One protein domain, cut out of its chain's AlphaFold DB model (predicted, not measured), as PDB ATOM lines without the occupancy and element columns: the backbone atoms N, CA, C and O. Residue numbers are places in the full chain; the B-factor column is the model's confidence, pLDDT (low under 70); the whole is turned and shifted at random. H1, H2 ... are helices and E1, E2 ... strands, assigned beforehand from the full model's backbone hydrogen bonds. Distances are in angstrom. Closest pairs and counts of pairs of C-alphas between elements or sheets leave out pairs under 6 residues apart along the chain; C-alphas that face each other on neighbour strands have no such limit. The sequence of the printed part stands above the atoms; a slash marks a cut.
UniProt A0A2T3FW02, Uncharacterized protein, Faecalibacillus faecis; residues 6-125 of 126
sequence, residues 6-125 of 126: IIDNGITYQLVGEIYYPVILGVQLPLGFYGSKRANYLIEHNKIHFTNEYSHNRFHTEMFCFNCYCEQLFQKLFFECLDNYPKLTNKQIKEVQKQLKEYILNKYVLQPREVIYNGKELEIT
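Overview. This is residues 6 to 125 of the 126 residues of an uncharacterized protein of Faecalibacillus faecis (UniProt A0A2T3FW02). A small three-stranded sheet, E1, E2 and E3, packs through E2 and E3 on residues 64 to 72 of one long helix, H2, with E1 farthest out. On other sides of H2, H3 folds back along it, H1 packs at a slant on H2 and on the end of H3, and the small hairpin E4 and E5 covers H2 and the end of H3. The printed part has 120 residues, with elements in the order E1 E2 E3 H1 H2 H3 E4 E5, both sheets antiparallel, class mixed. It is flat, 53 by 43 by 23 A, and only just compact, close to loose, with a radius of gyration of the C-alphas of 16.2 A.

Along the chain. Find C-alpha 6 at (43.803, 134.759, 129.060), where E1, residues 6 to 8, begins; E2 is 11 to 16, E3 19 to 23. From C-alpha 56 at (36.776, 124.710, 151.030), H2 runs 42.0 A to residue 84. H1 is 32 to 44, 18.1 A; H3 is 90 to 109, 26.9 A. E4 is 115 to 117, and E5, 122 to 124, ends at (21.885, 141.625, 147.523).

Arrangement. E1, E2 and E3 form a meander, each strand the antiparallel neighbour of the one before; look for N 8 and O 11 at 3.0 A, and N 14 and O 21 at 2.8 A. H2 is on this sheet, C-alphas 16 and 65 closest at 6.3 A. H2 touches H1 at a steep tilt of 51 degrees, C-alphas 35 and 67 closest at 4.4 A. H2 and H3, a helical hairpin, touch closest at C-alphas 74 and 100, 6.5 A. In hairpin E4 and E5, N 116 and O 123 are 2.9 A apart. In H1, H2 and H3 every O i to N i+4 pair is within hydrogen-bond range.

Size, cuts and confidence. C-alphas 52 and 87, the farthest apart, are 53.8 A apart. The printed part has no cut; the link H1 to H2 is long, and residues 51 to 56, of which 56 belongs to H2, stand free. Look for pLDDT under 70 at residues 25 to 26.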
ATOM      1  N   ILE A   6      42.767 134.414 130.033       87.75
ATOM      2  CA  ILE A   6      43.803 134.759 129.060       87.75
ATOM      3  C   ILE A   6      45.125 134.167 129.532       87.75
ATOM      4  O   ILE A   6      45.338 133.997 130.732       87.75
ATOM      5  N   ILE A   7      45.997 133.831 128.589       85.56
ATOM      6  CA  ILE A   7      47.359 133.388 128.875       85.56
ATOM      7  C   ILE A   7      48.285 134.422 128.255       85.56
ATOM      8  O   ILE A   7      48.208 134.660 127.051       85.56
ATOM      9  N   ASP A   8      49.137 135.023 129.075       85.19
ATOM     10  CA  ASP A   8      50.158 135.968 128.632       85.19
ATOM     11  C   ASP A   8      51.506 135.575 129.242       85.19
ATOM     12  O   ASP A   8      51.606 135.346 130.446       85.19
ATOM     13  N   ASN A   9      52.527 135.416 128.396       84.44
ATOM     14  CA  ASN A   9      53.876 134.978 128.783       84.44
ATOM     15  C   ASN A   9      53.913 133.746 129.715       84.44
ATOM     16  O   ASN A   9      54.726 133.659 130.633       84.44
ATOM     17  N   GLY A  10      53.016 132.781 129.487       82.69
ATOM     18  CA  GLY A  10      52.915 131.557 130.291       82.69
ATOM     19  C   GLY A  10      52.199 131.723 131.637       82.69
ATOM     20  O   GLY A  10      52.013 130.735 132.345       82.69
ATOM     21  N   ILE A  11      51.742 132.930 131.981       83.12
ATOM     22  CA  ILE A  11      50.916 133.198 133.159       83.12
ATOM     23  C   ILE A  11      49.449 133.174 132.734       83.12
ATOM     24  O   ILE A  11      49.042 133.837 131.781       83.12
ATOM     25  N   THR A  12      48.639 132.387 133.440       88.38
ATOM     26  CA  THR A  12      47.185 132.387 133.247       88.38
ATOM     27  C   THR A  12      46.570 133.496 134.082       88.38
ATOM     28  O   THR A  12      46.906 133.642 135.252       88.38
ATOM     29  N   TYR A  13      45.626 134.232 133.512       87.19
ATOM     30  CA  TYR A  13      44.836 135.231 134.213       87.19
ATOM     31  C   TYR A  13      43.356 134.900 134.105       87.19
ATOM     32  O   TYR A  13      42.884 134.443 133.065       87.19
ATOM     33  N   GLN A  14      42.615 135.171 135.172       87.69
ATOM     34  CA  GLN A  14      41.167 135.051 135.234       87.69
ATOM     35  C   GLN A  14      40.552 136.441 135.344       87.69
ATOM     36  O   GLN A  14      40.959 137.244 136.184       87.69
ATOM     37  N   LEU A  15      39.560 136.720 134.501       88.12
ATOM     38  CA  LEU A  15      38.752 137.922 134.639       88.12
ATOM     39  C   LEU A  15      37.883 137.810 135.895       88.12
ATOM     40  O   LEU A  15      37.044 136.911 135.995       88.12
ATOM     41  N   VAL A  16      38.064 138.743 136.823       87.38
ATOM     42  CA  VAL A  16      37.204 138.929 137.991       87.38
ATOM     43  C   VAL A  16      36.663 140.348 137.922       87.38
ATOM     44  O   VAL A  16      37.378 141.318 138.169       87.38
ATOM     45  N   GLY A  17      35.396 140.467 137.538       85.56
ATOM     46  CA  GLY A  17      34.739 141.753 137.333       85.56
ATOM     47  C   GLY A  17      35.263 142.384 136.058       85.56
ATOM     48  O   GLY A  17      35.122 141.801 134.983       85.56
ATOM     49  N   GLU A  18      35.919 143.533 136.188       85.62
ATOM     50  CA  GLU A  18      36.509 144.253 135.053       85.62
ATOM     51  C   GLU A  18      38.037 144.083 134.956       85.62
ATOM     52  O   GLU A  18      38.657 144.603 134.031       85.62
ATOM     53  N   ILE A  19      38.659 143.337 135.882       86.69
ATOM     54  CA  ILE A  19      40.121 143.224 136.001       86.69
ATOM     55  C   ILE A  19      40.577 141.765 135.881       86.69
ATOM     56  O   ILE A  19      39.973 140.852 136.444       86.69
ATOM     57  N   TYR A  20      41.679 141.543 135.162       86.25
ATOM     58  CA  TYR A  20      42.353 140.248 135.088       86.25
ATOM     59  C   TYR A  20      43.304 140.053 136.274       86.25
ATOM     60  O   TYR A  20      44.228 140.841 136.469       86.25
ATOM     61  N   TYR A  21      43.111 138.974 137.034       84.31
ATOM     62  CA  TYR A  21      43.983 138.581 138.144       84.31
ATOM     63  C   TYR A  21      44.778 137.325 137.778       84.31
ATOM     64  O   TYR A  21      44.227 136.435 137.126       84.31
ATOM     65  N   PRO A  22      46.058 137.222 138.182       82.50
ATOM     66  CA  PRO A  22      46.861 136.041 137.903       82.50
ATOM     67  C   PRO A  22      46.297 134.819 138.631       82.50
ATOM     68  O   PRO A  22      45.931 134.884 139.803       82.50
ATOM     69  N   VAL A  23      46.266 133.687 137.939       82.19
ATOM     70  CA  VAL A  23      45.923 132.378 138.487       82.19
ATOM     71  C   VAL A  23      47.223 131.652 138.791       82.19
ATOM     72  O   VAL A  23      47.984 131.313 137.886       82.19
ATOM     73  N   ILE A  24      47.472 131.392 140.074       75.81
ATOM     74  CA  ILE A  24      48.619 130.600 140.515       75.81
ATOM     75  C   ILE A  24      48.127 129.179 140.783       75.81
ATOM     76  O   ILE A  24      47.384 128.929 141.731       75.81
ATOM     77  N   LEU A  25      48.510 128.242 139.916       69.56
ATOM     78  CA  LEU A  25      48.102 126.844 140.041       69.56
ATOM     79  C   LEU A  25      48.588 126.252 141.369       69.56
ATOM     80  O   LEU A  25      49.751 126.394 141.739       69.56
ATOM     81  N   GLY A  26      47.684 125.572 142.076       68.75
ATOM     82  CA  GLY A  26      47.985 124.916 143.351       68.75
ATOM     83  C   GLY A  26      48.126 125.858 144.550       68.75
ATOM     84  O   GLY A  26      48.410 125.379 145.644       68.75
ATOM     85  N   VAL A  27      47.903 127.168 144.380       79.06
ATOM     86  CA  VAL A  27      48.009 128.156 145.461       79.06
ATOM     87  C   VAL A  27      46.692 128.907 145.627       79.06
ATOM     88  O   VAL A  27      46.114 129.414 144.668       79.06
ATOM     89  N   GLN A  28      46.230 129.010 146.871       80.75
ATOM     90  CA  GLN A  28      45.145 129.913 147.237       80.75
ATOM     91  C   GLN A  28      45.706 131.321 147.456       80.75
ATOM     92  O   GLN A  28      46.580 131.529 148.298       80.75
ATOM     93  N   LEU A  29      45.215 132.290 146.685       85.31
ATOM     94  CA  LEU A  29      45.567 133.697 146.870       85.31
ATOM     95  C   LEU A  29      44.991 134.233 148.189       85.31
ATOM     96  O   LEU A  29      43.930 133.798 148.604       85.31
ATOM     97  N   PRO A  30      45.616 135.205 148.860       89.44
ATOM     98  CA  PRO A  30      45.055 135.748 150.095       89.44
ATOM     99  C   PRO A  30      43.680 136.396 149.857       89.44
ATOM    100  O   PRO A  30      43.512 137.183 148.927       89.44
ATOM    101  N   LEU A  31      42.715 136.126 150.744       93.00
ATOM    102  CA  LEU A  31      41.337 136.641 150.652       93.00
ATOM    103  C   LEU A  31      41.208 138.167 150.751       93.00
ATOM    104  O   LEU A  31      40.129 138.700 150.512       93.00
ATOM    105  N   GLY A  32      42.264 138.879 151.151       93.75
ATOM    106  CA  GLY A  32      42.202 140.319 151.386       93.75
ATOM    107  C   GLY A  32      41.277 140.694 152.547       93.75
ATOM    108  O   GLY A  32      40.839 139.848 153.332       93.75
ATOM    109  N   PHE A  33      41.008 141.990 152.696       96.31
ATOM    110  CA  PHE A  33      40.249 142.508 153.833       96.31
ATOM    111  C   PHE A  33      38.771 142.092 153.782       96.31
ATOM    112  O   PHE A  33      38.261 141.509 154.741       96.31
ATOM    113  N   TYR A  34      38.086 142.361 152.668       97.69
ATOM    114  CA  TYR A  34      36.650 142.112 152.547       97.69
ATOM    115  C   TYR A  34      36.330 140.621 152.452       97.69
ATOM    116  O   TYR A  34      35.387 140.165 153.099       97.69
ATOM    117  N   GLY A  35      37.137 139.851 151.714       96.56
ATOM    118  CA  GLY A  35      36.960 138.402 151.588       96.56
ATOM    119  C   GLY A  35      37.118 137.690 152.928       96.56
ATOM    120  O   GLY A  35      36.263 136.890 153.298       96.56
ATOM    121  N   SER A  36      38.141 138.053 153.711       97.38
ATOM    122  CA  SER A  36      38.341 137.485 155.054       97.38
ATOM    123  C   SER A  36      37.180 137.822 155.995       97.38
ATOM    124  O   SER A  36      36.690 136.961 156.720       97.38
ATOM    125  N   LYS A  37      36.695 139.072 155.966       97.62
ATOM    126  CA  LYS A  37      35.543 139.493 156.777       97.62
ATOM    127  C   LYS A  37      34.258 138.766 156.377       97.62
ATOM    128  O   LYS A  37      33.520 138.344 157.263       97.62
ATOM    129  N   ARG A  38      34.008 138.585 155.075       96.44
ATOM    130  CA  ARG A  38      32.849 137.832 154.571       96.44
ATOM    131  C   ARG A  38      32.929 136.367 154.985       96.44
ATOM    132  O   ARG A  38      31.941 135.835 155.481       96.44
ATOM    133  N   ALA A  39      34.095 135.745 154.823       95.38
ATOM    134  CA  ALA A  39      34.308 134.351 155.181       95.38
ATOM    135  C   ALA A  39      34.017 134.109 156.668       95.38
ATOM    136  O   ALA A  39      33.207 133.244 156.999       95.38
ATOM    137  N   ASN A  40      34.601 134.932 157.545       96.06
ATOM    138  CA  ASN A  40      34.370 134.844 158.987       96.06
ATOM    139  C   ASN A  40      32.894 135.052 159.330       96.06
ATOM    140  O   ASN A  40      32.320 134.232 160.037       96.06
ATOM    141  N   TYR A  41      32.257 136.084 158.767       96.00
ATOM    142  CA  TYR A  41      30.838 136.353 159.003       96.00
ATOM    143  C   TYR A  41      29.957 135.149 158.648       96.00
ATOM    144  O   TYR A  41      29.095 134.751 159.432       96.00
ATOM    145  N   LEU A  42      30.185 134.548 157.478       93.88
ATOM    146  CA  LEU A  42      29.412 133.406 157.004       93.88
ATOM    147  C   LEU A  42      29.622 132.150 157.865       93.88
ATOM    148  O   LEU A  42      28.660 131.424 158.116       93.88
ATOM    149  N   ILE A  43      30.850 131.913 158.333       93.00
ATOM    150  CA  ILE A  43      31.184 130.797 159.227       93.00
ATOM    151  C   ILE A  43      30.544 131.004 160.605       93.00
ATOM    152  O   ILE A  43      29.819 130.133 161.075       93.00
ATOM    153  N   GLU A  44      30.745 132.169 161.225       94.88
ATOM    154  CA  GLU A  44      30.239 132.497 162.569       94.88
ATOM    155  C   GLU A  44      28.707 132.420 162.665       94.88
ATOM    156  O   GLU A  44      28.162 132.103 163.720       94.88
ATOM    157  N   HIS A  45      28.005 132.674 161.558       93.62
ATOM    158  CA  HIS A  45      26.541 132.666 161.500       93.62
ATOM    159  C   HIS A  45      25.958 131.389 160.869       93.62
ATOM    160  O   HIS A  45      24.777 131.379 160.511       93.62
ATOM    161  N   ASN A  46      26.758 130.323 160.717       89.50
ATOM    162  CA  ASN A  46      26.353 129.030 160.143       89.50
ATOM    163  C   ASN A  46      25.663 129.156 158.769       89.50
ATOM    164  O   ASN A  46      24.669 128.489 158.474       89.50
ATOM    165  N   LYS A  47      26.167 130.056 157.918       87.44
ATOM    166  CA  LYS A  47      25.623 130.329 156.576       87.44
ATOM    167  C   LYS A  47      26.286 129.511 155.471       87.44
ATOM    168  O   LYS A  47      25.890 129.639 154.318       87.44
ATOM    169  N   ILE A  48      27.274 128.681 155.801       86.25
ATOM    170  CA  ILE A  48      28.014 127.855 154.845       86.25
ATOM    171  C   ILE A  48      28.057 126.417 155.339       86.25
ATOM    172  O   ILE A  48      28.326 126.160 156.510       86.25
ATOM    173  N   HIS A  49      27.820 125.491 154.415       87.69
ATOM    174  CA  HIS A  49      27.900 124.057 154.645       87.69
ATOM    175  C   HIS A  49      28.774 123.457 153.550       87.69
ATOM    176  O   HIS A  49      28.458 123.570 152.366       87.69
ATOM    177  N   PHE A  50      29.891 122.850 153.942       90.88
ATOM    178  CA  PHE A  50      30.793 122.210 152.994       90.88
ATOM    179  C   PHE A  50      30.270 120.827 152.619       90.88
ATOM    180  O   PHE A  50      29.858 120.046 153.477       90.88
ATOM    181  N   THR A  51      30.297 120.530 151.326       91.00
ATOM    182  CA  THR A  51      29.873 119.248 150.756       91.00
ATOM    183  C   THR A  51      30.911 118.779 149.740       91.00
ATOM    184  O   THR A  51      31.851 119.506 149.412       91.00
ATOM    185  N   ASN A  52      30.732 117.580 149.182       85.38
ATOM    186  CA  ASN A  52      31.581 117.111 148.082       85.38
ATOM    187  C   ASN A  52      31.502 118.038 146.850       85.38
ATOM    188  O   ASN A  52      32.480 118.180 146.123       85.38
ATOM    189  N   GLU A  53      30.360 118.699 146.642       85.62
ATOM    190  CA  GLU A  53      30.119 119.634 145.532       85.62
ATOM    191  C   GLU A  53      30.526 121.082 145.869       85.62
ATOM    192  O   GLU A  53      30.746 121.913 144.975       85.62
ATOM    193  N   TYR A  54      30.648 121.390 147.163       89.44
ATOM    194  CA  TYR A  54      31.023 122.699 147.686       89.44
ATOM    195  C   TYR A  54      32.184 122.585 148.674       89.44
ATOM    196  O   TYR A  54      32.010 122.507 149.890       89.44
ATOM    197  N   SER A  55      33.396 122.551 148.121       90.81
ATOM    198  CA  SER A  55      34.630 122.380 148.886       90.81
ATOM    199  C   SER A  55      35.140 123.688 149.495       90.81
ATOM    200  O   SER A  55      34.831 124.787 149.025       90.81
ATOM    201  N   HIS A  56      36.029 123.572 150.484       90.50
ATOM    202  CA  HIS A  56      36.776 124.710 151.030       90.50
ATOM    203  C   HIS A  56      37.512 125.509 149.946       90.50
ATOM    204  O   HIS A  56      37.528 126.735 150.002       90.50
ATOM    205  N   ASN A  57      38.075 124.836 148.936       88.88
ATOM    206  CA  ASN A  57      38.766 125.500 147.827       88.88
ATOM    207  C   ASN A  57      37.817 126.364 146.996       88.88
ATOM    208  O   ASN A  57      38.165 127.484 146.617       88.88
ATOM    209  N   ARG A  58      36.611 125.852 146.727       89.00
ATOM    210  CA  ARG A  58      35.585 126.599 146.001       89.00
ATOM    211  C   ARG A  58      35.128 127.812 146.805       89.00
ATOM    212  O   ARG A  58      35.186 128.920 146.284       89.00
ATOM    213  N   PHE A  59      34.778 127.623 148.076       91.88
ATOM    214  CA  PHE A  59      34.397 128.722 148.967       91.88
ATOM    215  C   PHE A  59      35.487 129.791 149.061       91.88
ATOM    216  O   PHE A  59      35.215 130.975 148.895       91.88
ATOM    217  N   HIS A  60      36.738 129.380 149.261       92.12
ATOM    218  CA  HIS A  60      37.870 130.295 149.306       92.12
ATOM    219  C   HIS A  60      37.985 131.103 147.998       92.12
ATOM    220  O   HIS A  60      38.168 132.318 148.028       92.12
ATOM    221  N   THR A  61      37.853 130.451 146.841       88.94
ATOM    222  CA  THR A  61      37.889 131.125 145.531       88.94
ATOM    223  C   THR A  61      36.747 132.132 145.383       88.94
ATOM    224  O   THR A  61      36.968 133.258 144.945       88.94
ATOM    225  N   GLU A  62      35.538 131.770 145.810       90.50
ATOM    226  CA  GLU A  62      34.383 132.672 145.809       90.50
ATOM    227  C   GLU A  62      34.610 133.886 146.726       90.50
ATOM    228  O   GLU A  62      34.320 135.013 146.328       90.50
ATOM    229  N   MET A  63      35.204 133.692 147.910       94.19
ATOM    230  CA  MET A  63      35.550 134.783 148.831       94.19
ATOM    231  C   MET A  63      36.662 135.685 148.287       94.19
ATOM    232  O   MET A  63      36.617 136.901 148.484       94.19
ATOM    233  N   PHE A  64      37.636 135.119 147.573       92.69
ATOM    234  CA  PHE A  64      38.658 135.890 146.869       92.69
ATOM    235  C   PHE A  64      38.027 136.761 145.775       92.69
ATOM    236  O   PHE A  64      38.242 137.973 145.755       92.69
ATOM    237  N   CYS A  65      37.185 136.180 144.917       91.50
ATOM    238  CA  CYS A  65      36.482 136.934 143.880       91.50
ATOM    239  C   CYS A  65      35.597 138.031 144.484       91.50
ATOM    240  O   CYS A  65      35.613 139.168 144.016       91.50
ATOM    241  N   PHE A  66      34.881 137.719 145.567       93.88
ATOM    242  CA  PHE A  66      34.087 138.691 146.312       93.88
ATOM    243  C   PHE A  66      34.934 139.866 146.818       93.88
ATOM    244  O   PHE A  66      34.548 141.022 146.648       93.88
ATOM    245  N   ASN A  67      36.120 139.590 147.368       95.38
ATOM    246  CA  ASN A  67      37.058 140.637 147.763       95.38
ATOM    247  C   ASN A  67      37.442 141.537 146.584       95.38
ATOM    248  O   ASN A  67      37.397 142.758 146.715       95.38
ATOM    249  N   CYS A  68      37.779 140.952 145.432       93.69
ATOM    250  CA  CYS A  68      38.110 141.711 144.226       93.69
ATOM    251  C   CYS A  68      36.959 142.631 143.794       93.69
ATOM    252  O   CYS A  68      37.204 143.796 143.492       93.69
ATOM    253  N   TYR A  69      35.709 142.155 143.829       95.12
ATOM    254  CA  TYR A  69      34.543 142.987 143.512       95.12
ATOM    255  C   TYR A  69      34.385 144.163 144.483       95.12
ATOM    256  O   TYR A  69      34.121 145.288 144.057       95.12
ATOM    257  N   CYS A  70      34.577 143.934 145.785       96.12
ATOM    258  CA  CYS A  70      34.526 144.999 146.785       96.12
ATOM    259  C   CYS A  70      35.642 146.038 146.595       96.12
ATOM    260  O   CYS A  70      35.379 147.234 146.711       96.12
ATOM    261  N   GLU A  71      36.866 145.610 146.280       95.44
ATOM    262  CA  GLU A  71      37.988 146.520 146.005       95.44
ATOM    263  C   GLU A  71      37.758 147.343 144.729       95.44
ATOM    264  O   GLU A  71      37.998 148.550 144.722       95.44
ATOM    265  N   GLN A  72      37.222 146.730 143.670       94.25
ATOM    266  CA  GLN A  72      36.850 147.444 142.443       94.25
ATOM    267  C   GLN A  72      35.756 148.485 142.709       94.25
ATOM    268  O   GLN A  72      35.876 149.635 142.284       94.25
ATOM    269  N   LEU A  73      34.721 148.126 143.480       95.75
ATOM    270  CA  LEU A  73      33.677 149.069 143.882       95.75
ATOM    271  C   LEU A  73      34.248 150.225 144.718       95.75
ATOM    272  O   LEU A  73      33.881 151.377 144.498       95.75
ATOM    273  N   PHE A  74      35.157 149.933 145.652       97.25
ATOM    274  CA  PHE A  74      35.841 150.956 146.442       97.25
ATOM    275  C   PHE A  74      36.601 151.942 145.549       97.25
ATOM    276  O   PHE A  74      36.425 153.148 145.702       97.25
ATOM    277  N   GLN A  75      37.409 151.442 144.610       95.75
ATOM    278  CA  GLN A  75      38.191 152.281 143.697       95.75
ATOM    279  C   GLN A  75      37.290 153.165 142.839       95.75
ATOM    280  O   GLN A  75      37.534 154.366 142.747       95.75
ATOM    281  N   LYS A  76      36.212 152.597 142.286       95.38
ATOM    282  CA  LYS A  76      35.234 153.343 141.490       95.38
ATOM    283  C   LYS A  76      34.616 154.497 142.282       95.38
ATOM    284  O   LYS A  76      34.706 155.643 141.856       95.38
ATOM    285  N   LEU A  77      34.050 154.210 143.456       96.75
ATOM    286  CA  LEU A  77      33.421 155.230 144.305       96.75
ATOM    287  C   LEU A  77      34.428 156.286 144.776       96.75
ATOM    288  O   LEU A  77      34.096 157.463 144.913       96.75
ATOM    289  N   PHE A  78      35.665 155.868 145.044       97.62
ATOM    290  CA  PHE A  78      36.713 156.775 145.483       97.62
ATOM    291  C   PHE A  78      37.147 157.729 144.366       97.62
ATOM    292  O   PHE A  78      37.249 158.927 144.617       97.62
ATOM    293  N   PHE A  79      37.342 157.237 143.140       96.88
ATOM    294  CA  PHE A  79      37.671 158.087 141.994       96.88
ATOM    295  C   PHE A  79      36.525 159.033 141.632       96.88
ATOM    296  O   PHE A  79      36.771 160.226 141.495       96.88
ATOM    297  N   GLU A  80      35.274 158.559 141.639       97.06
ATOM    298  CA  GLU A  80      34.102 159.432 141.476       97.06
ATOM    299  C   GLU A  80      34.080 160.563 142.525       97.06
ATOM    300  O   GLU A  80      33.728 161.702 142.220       97.06
ATOM    301  N   CYS A  81      34.481 160.291 143.772       96.81
ATOM    302  CA  CYS A  81      34.580 161.321 144.805       96.81
ATOM    303  C   CYS A  81      35.705 162.329 144.523       96.81
ATOM    304  O   CYS A  81      35.494 163.534 144.664       96.81
ATOM    305  N   LEU A  82      36.885 161.862 144.111       96.38
ATOM    306  CA  LEU A  82      38.009 162.740 143.777       96.38
ATOM    307  C   LEU A  82      37.694 163.644 142.577       96.38
ATOM    308  O   LEU A  82      38.025 164.829 142.619       96.38
ATOM    309  N   ASP A  83      36.998 163.117 141.570       97.12
ATOM    310  CA  ASP A  83      36.582 163.873 140.386       97.12
ATOM    311  C   ASP A  83      35.565 164.967 140.741       97.12
ATOM    312  O   ASP A  83      35.664 166.101 140.268       97.12
ATOM    313  N   ASN A  84      34.616 164.661 141.632       96.94
ATOM    314  CA  ASN A  84      33.611 165.623 142.093       96.94
ATOM    315  C   ASN A  84      34.172 166.659 143.084       96.94
ATOM    316  O   ASN A  84      33.642 167.767 143.197       96.94
ATOM    317  N   TYR A  85      35.246 166.322 143.804       95.75
ATOM    318  CA  TYR A  85      35.848 167.171 144.834       95.75
ATOM    319  C   TYR A  85      37.382 167.248 144.689       95.75
ATOM    320  O   TYR A  85      38.123 166.819 145.577       95.75
ATOM    321  N   PRO A  86      37.904 167.891 143.627       94.31
ATOM    322  CA  PRO A  86      39.337 167.871 143.303       94.31
ATOM    323  C   PRO A  86      40.230 168.623 144.307       94.31
ATOM    324  O   PRO A  86      41.454 168.545 144.239       94.31
ATOM    325  N   LYS A  87      39.640 169.379 145.243       96.56
ATOM    326  CA  LYS A  87      40.347 170.182 146.257       96.56
ATOM    327  C   LYS A  87      40.346 169.544 147.653       96.56
ATOM    328  O   LYS A  87      40.604 170.238 148.636       96.56
ATOM    329  N   LEU A  88      40.022 168.253 147.768       95.25
ATOM    330  CA  LEU A  88      40.075 167.551 149.051       95.25
ATOM    331  C   LEU A  88      41.499 167.561 149.620       95.25
ATOM    332  O   LEU A  88      42.478 167.254 148.947       95.25
ATOM    333  N   THR A  89      41.607 167.881 150.904       97.31
ATOM    334  CA  THR A  89      42.864 167.764 151.645       97.31
ATOM    335  C   THR A  89      43.175 166.299 151.953       97.31
ATOM    336  O   THR A  89      42.274 165.470 152.073       97.31
ATOM    337  N   ASN A  90      44.444 165.981 152.228       96.44
ATOM    338  CA  ASN A  90      44.854 164.631 152.644       96.44
ATOM    339  C   ASN A  90      44.058 164.083 153.843       96.44
ATOM    340  O   ASN A  90      43.807 162.881 153.922       96.44
ATOM    341  N   LYS A  91      43.648 164.949 154.783       97.69
ATOM    342  CA  LYS A  91      42.810 164.549 155.922       97.69
ATOM    343  C   LYS A  91      41.422 164.109 155.454       97.69
ATOM    344  O   LYS A  91      40.944 163.067 155.888       97.69
ATOM    345  N   GLN A  92      40.802 164.878 154.563       97.62
ATOM    346  CA  GLN A  92      39.483 164.551 154.024       97.62
ATOM    347  C   GLN A  92      39.534 163.311 153.128       97.62
ATOM    348  O   GLN A  92      38.647 162.475 153.220       97.62
ATOM    349  N   ILE A  93      40.600 163.132 152.340       97.50
ATOM    350  CA  ILE A  93      40.807 161.922 151.532       97.50
ATOM    351  C   ILE A  93      40.809 160.668 152.414       97.50
ATOM    352  O   ILE A  93      40.086 159.716 152.130       97.50
ATOM    353  N   LYS A  94      41.574 160.671 153.515       97.69
ATOM    354  CA  LYS A  94      41.608 159.536 154.454       97.69
ATOM    355  C   LYS A  94      40.239 159.253 155.073       97.69
ATOM    356  O   LYS A  94      39.876 158.092 155.241       97.69
ATOM    357  N   GLU A  95      39.488 160.303 155.394       97.81
ATOM    358  CA  GLU A  95      38.137 160.180 155.942       97.81
ATOM    359  C   GLU A  95      37.167 159.571 154.918       97.81
ATOM    360  O   GLU A  95      36.482 158.603 155.230       97.81
ATOM    361  N   VAL A  96      37.186 160.042 153.667       97.50
ATOM    362  CA  VAL A  96      36.392 159.467 152.568       97.50
ATOM    363  C   VAL A  96      36.732 157.992 152.368       97.50
ATOM    364  O   VAL A  96      35.837 157.152 152.301       97.50
ATOM    365  N   GLN A  97      38.020 157.640 152.323       97.69
ATOM    366  CA  GLN A  97      38.438 156.245 152.174       97.69
ATOM    367  C   GLN A  97      37.900 155.366 153.308       97.69
ATOM    368  O   GLN A  97      37.445 154.251 153.054       97.69
ATOM    369  N   LYS A  98      37.934 155.857 154.551       98.00
ATOM    370  CA  LYS A  98      37.374 155.152 155.707       98.00
ATOM    371  C   LYS A  98      35.862 154.955 155.555       98.00
ATOM    372  O   LYS A  98      35.393 153.825 155.669       98.00
ATOM    373  N   GLN A  99      35.128 156.016 155.230       98.06
ATOM    374  CA  GLN A  99      33.673 155.978 155.063       98.06
ATOM    375  C   GLN A  99      33.240 155.029 153.940       98.06
ATOM    376  O   GLN A  99      32.311 154.245 154.120       98.06
ATOM    377  N   LEU A 100      33.942 155.032 152.803       98.19
ATOM    378  CA  LEU A 100      33.661 154.117 151.694       98.19
ATOM    379  C   LEU A 100      33.918 152.653 152.074       98.19
ATOM    380  O   LEU A 100      33.115 151.781 151.739       98.19
ATOM    381  N   LYS A 101      35.004 152.377 152.809       97.94
ATOM    382  CA  LYS A 101      35.293 151.027 153.319       97.94
ATOM    383  C   LYS A 101      34.209 150.540 154.276       97.94
ATOM    384  O   LYS A 101      33.744 149.410 154.146       97.94
ATOM    385  N   GLU A 102      33.784 151.388 155.212       97.88
ATOM    386  CA  GLU A 102      32.703 151.079 156.156       97.88
ATOM    387  C   GLU A 102      31.363 150.872 155.440       97.88
ATOM    388  O   GLU A 102      30.638 149.927 155.751       97.88
ATOM    389  N   TYR A 103      31.057 151.690 154.433       97.75
ATOM    390  CA  TYR A 103      29.868 151.527 153.601       97.75
ATOM    391  C   TYR A 103      29.834 150.159 152.909       97.75
ATOM    392  O   TYR A 103      28.839 149.442 153.018       97.75
ATOM    393  N   ILE A 104      30.921 149.761 152.237       97.94
ATOM    394  CA  ILE A 104      31.001 148.466 151.541       97.94
ATOM    395  C   ILE A 104      30.903 147.310 152.540       97.94
ATOM    396  O   ILE A 104      30.162 146.351 152.302       97.94
ATOM    397  N   LEU A 105      31.601 147.424 153.676       97.56
ATOM    398  CA  LEU A 105      31.568 146.435 154.750       97.56
ATOM    399  C   LEU A 105      30.134 146.200 155.245       97.56
ATOM    400  O   LEU A 105      29.659 145.065 155.261       97.56
ATOM    401  N   ASN A 106      29.425 147.267 155.600       96.12
ATOM    402  CA  ASN A 106      28.086 147.163 156.172       96.12
ATOM    403  C   ASN A 106      27.039 146.743 155.138       96.12
ATOM    404  O   ASN A 106      26.132 145.978 155.455       96.12
ATOM    405  N   LYS A 107      27.154 147.224 153.897       96.06
ATOM    406  CA  LYS A 107      26.149 146.960 152.865       96.06
ATOM    407  C   LYS A 107      26.251 145.546 152.291       96.06
ATOM    408  O   LYS A 107      25.225 144.886 152.131       96.06
ATOM    409  N   TYR A 108      27.467 145.091 151.983       96.56
ATOM    410  CA  TYR A 108      27.686 143.869 151.204       96.56
ATOM    411  C   TYR A 108      28.390 142.757 151.987       96.56
ATOM    412  O   TYR A 108      28.092 141.584 151.788       96.56
ATOM    413  N   VAL A 109      29.329 143.086 152.878       96.06
ATOM    414  CA  VAL A 109      30.164 142.066 153.538       96.06
ATOM    415  C   VAL A 109      29.436 141.439 154.723       96.06
ATOM    416  O   VAL A 109      29.321 140.217 154.805       96.06
ATOM    417  N   LEU A 110      28.897 142.265 155.619       94.50
ATOM    418  CA  LEU A 110      28.169 141.841 156.822       94.50
ATOM    419  C   LEU A 110      26.663 141.685 156.549       94.50
ATOM    420  O   LEU A 110      25.817 142.055 157.359       94.50
ATOM    421  N   GLN A 111      26.333 141.170 155.366       89.25
ATOM    422  CA  GLN A 111      24.967 141.031 154.878       89.25
ATOM    423  C   GLN A 111      24.419 139.625 155.178       89.25
ATOM    424  O   GLN A 111      24.992 138.650 154.690       89.25
ATOM    425  N   PRO A 112      23.307 139.462 155.919       87.75
ATOM    426  CA  PRO A 112      22.726 138.140 156.176       87.75
ATOM    427  C   PRO A 112      22.196 137.444 154.919       87.75
ATOM    428  O   PRO A 112      22.095 136.216 154.899       87.75
ATOM    429  N   ARG A 113      21.832 138.219 153.894       88.88
ATOM    430  CA  ARG A 113      21.407 137.707 152.591       88.88
ATOM    431  C   ARG A 113      22.605 137.357 151.710       88.88
ATOM    432  O   ARG A 113      23.747 137.755 151.972       88.88
ATOM    433  N   GLU A 114      22.338 136.591 150.662       87.19
ATOM    434  CA  GLU A 114      23.350 136.305 149.655       87.19
ATOM    435  C   GLU A 114      23.688 137.594 148.898       87.19
ATOM    436  O   GLU A 114      22.822 138.429 148.626       87.19
ATOM    437  N   VAL A 115      24.973 137.769 148.605       91.12
ATOM    438  CA  VAL A 115      25.462 138.878 147.794       91.12
ATOM    439  C   VAL A 115      26.170 138.280 146.599       91.12
ATOM    440  O   VAL A 115      27.131 137.530 146.764       91.12
ATOM    441  N   ILE A 116      25.680 138.611 145.412       89.00
ATOM    442  CA  ILE A 116      26.178 138.098 144.141       89.00
ATOM    443  C   ILE A 116      26.780 139.232 143.317       89.00
ATOM    444  O   ILE A 116      26.463 140.402 143.514       89.00
ATOM    445  N   TYR A 117      27.641 138.880 142.366       86.75
ATOM    446  CA  TYR A 117      28.065 139.789 141.309       86.75
ATOM    447  C   TYR A 117      27.322 139.432 140.024       86.75
ATOM    448  O   TYR A 117      27.472 138.323 139.508       86.75
ATOM    449  N   ASN A 118      26.524 140.364 139.503       83.75
ATOM    450  CA  ASN A 118      25.667 140.121 138.338       83.75
ATOM    451  C   ASN A 118      26.366 140.371 136.985       83.75
ATOM    452  O   ASN A 118      25.718 140.386 135.942       83.75
ATOM    453  N   GLY A 119      27.691 140.565 136.987       78.75
ATOM    454  CA  GLY A 119      28.464 140.946 135.799       78.75
ATOM    455  C   GLY A 119      28.648 142.455 135.636       78.75
ATOM    456  O   GLY A 119      29.372 142.877 134.739       78.75
ATOM    457  N   LYS A 120      28.015 143.264 136.494       80.69
ATOM    458  CA  LYS A 120      28.133 144.727 136.492       80.69
ATOM    459  C   LYS A 120      28.352 145.286 137.893       80.69
ATOM    460  O   LYS A 120      29.214 146.136 138.087       80.69
ATOM    461  N   GLU A 121      27.596 144.807 138.873       86.62
ATOM    462  CA  GLU A 121      27.647 145.301 140.247       86.62
ATOM    463  C   GLU A 121      27.381 144.202 141.280       86.62
ATOM    464  O   GLU A 121      26.960 143.090 140.950       86.62
ATOM    465  N   LEU A 122      27.677 144.527 142.541       91.88
ATOM    466  CA  LEU A 122      27.296 143.709 143.688       91.88
ATOM    467  C   LEU A 122      25.810 143.913 143.987       91.88
ATOM    468  O   LEU A 122      25.356 145.040 144.175       91.88
ATOM    469  N   GLU A 123      25.079 142.812 144.096       93.31
ATOM    470  CA  GLU A 123      23.641 142.787 144.327       93.31
ATOM    471  C   GLU A 123      23.313 141.909 145.535       93.31
ATOM    472  O   GLU A 123      23.868 140.823 145.698       93.31
ATOM    473  N   ILE A 124      22.411 142.388 146.389       92.50
ATOM    474  CA  ILE A 124      21.885 141.625 147.523       92.50
ATOM    475  C   ILE A 124      20.626 140.911 147.038       92.50
ATOM    476  O   ILE A 124      19.700 141.566 146.556       92.50
ATOM    477  N   THR A 125      20.573 139.589 147.181       88.75
ATOM    478  CA  THR A 125      19.407 138.813 146.751       88.75
ATOM    479  C   THR A 125      18.163 139.154 147.587       88.75
ATOM    480  O   THR A 125      18.256 139.613 148.735       88.75
TER     481      THR A 125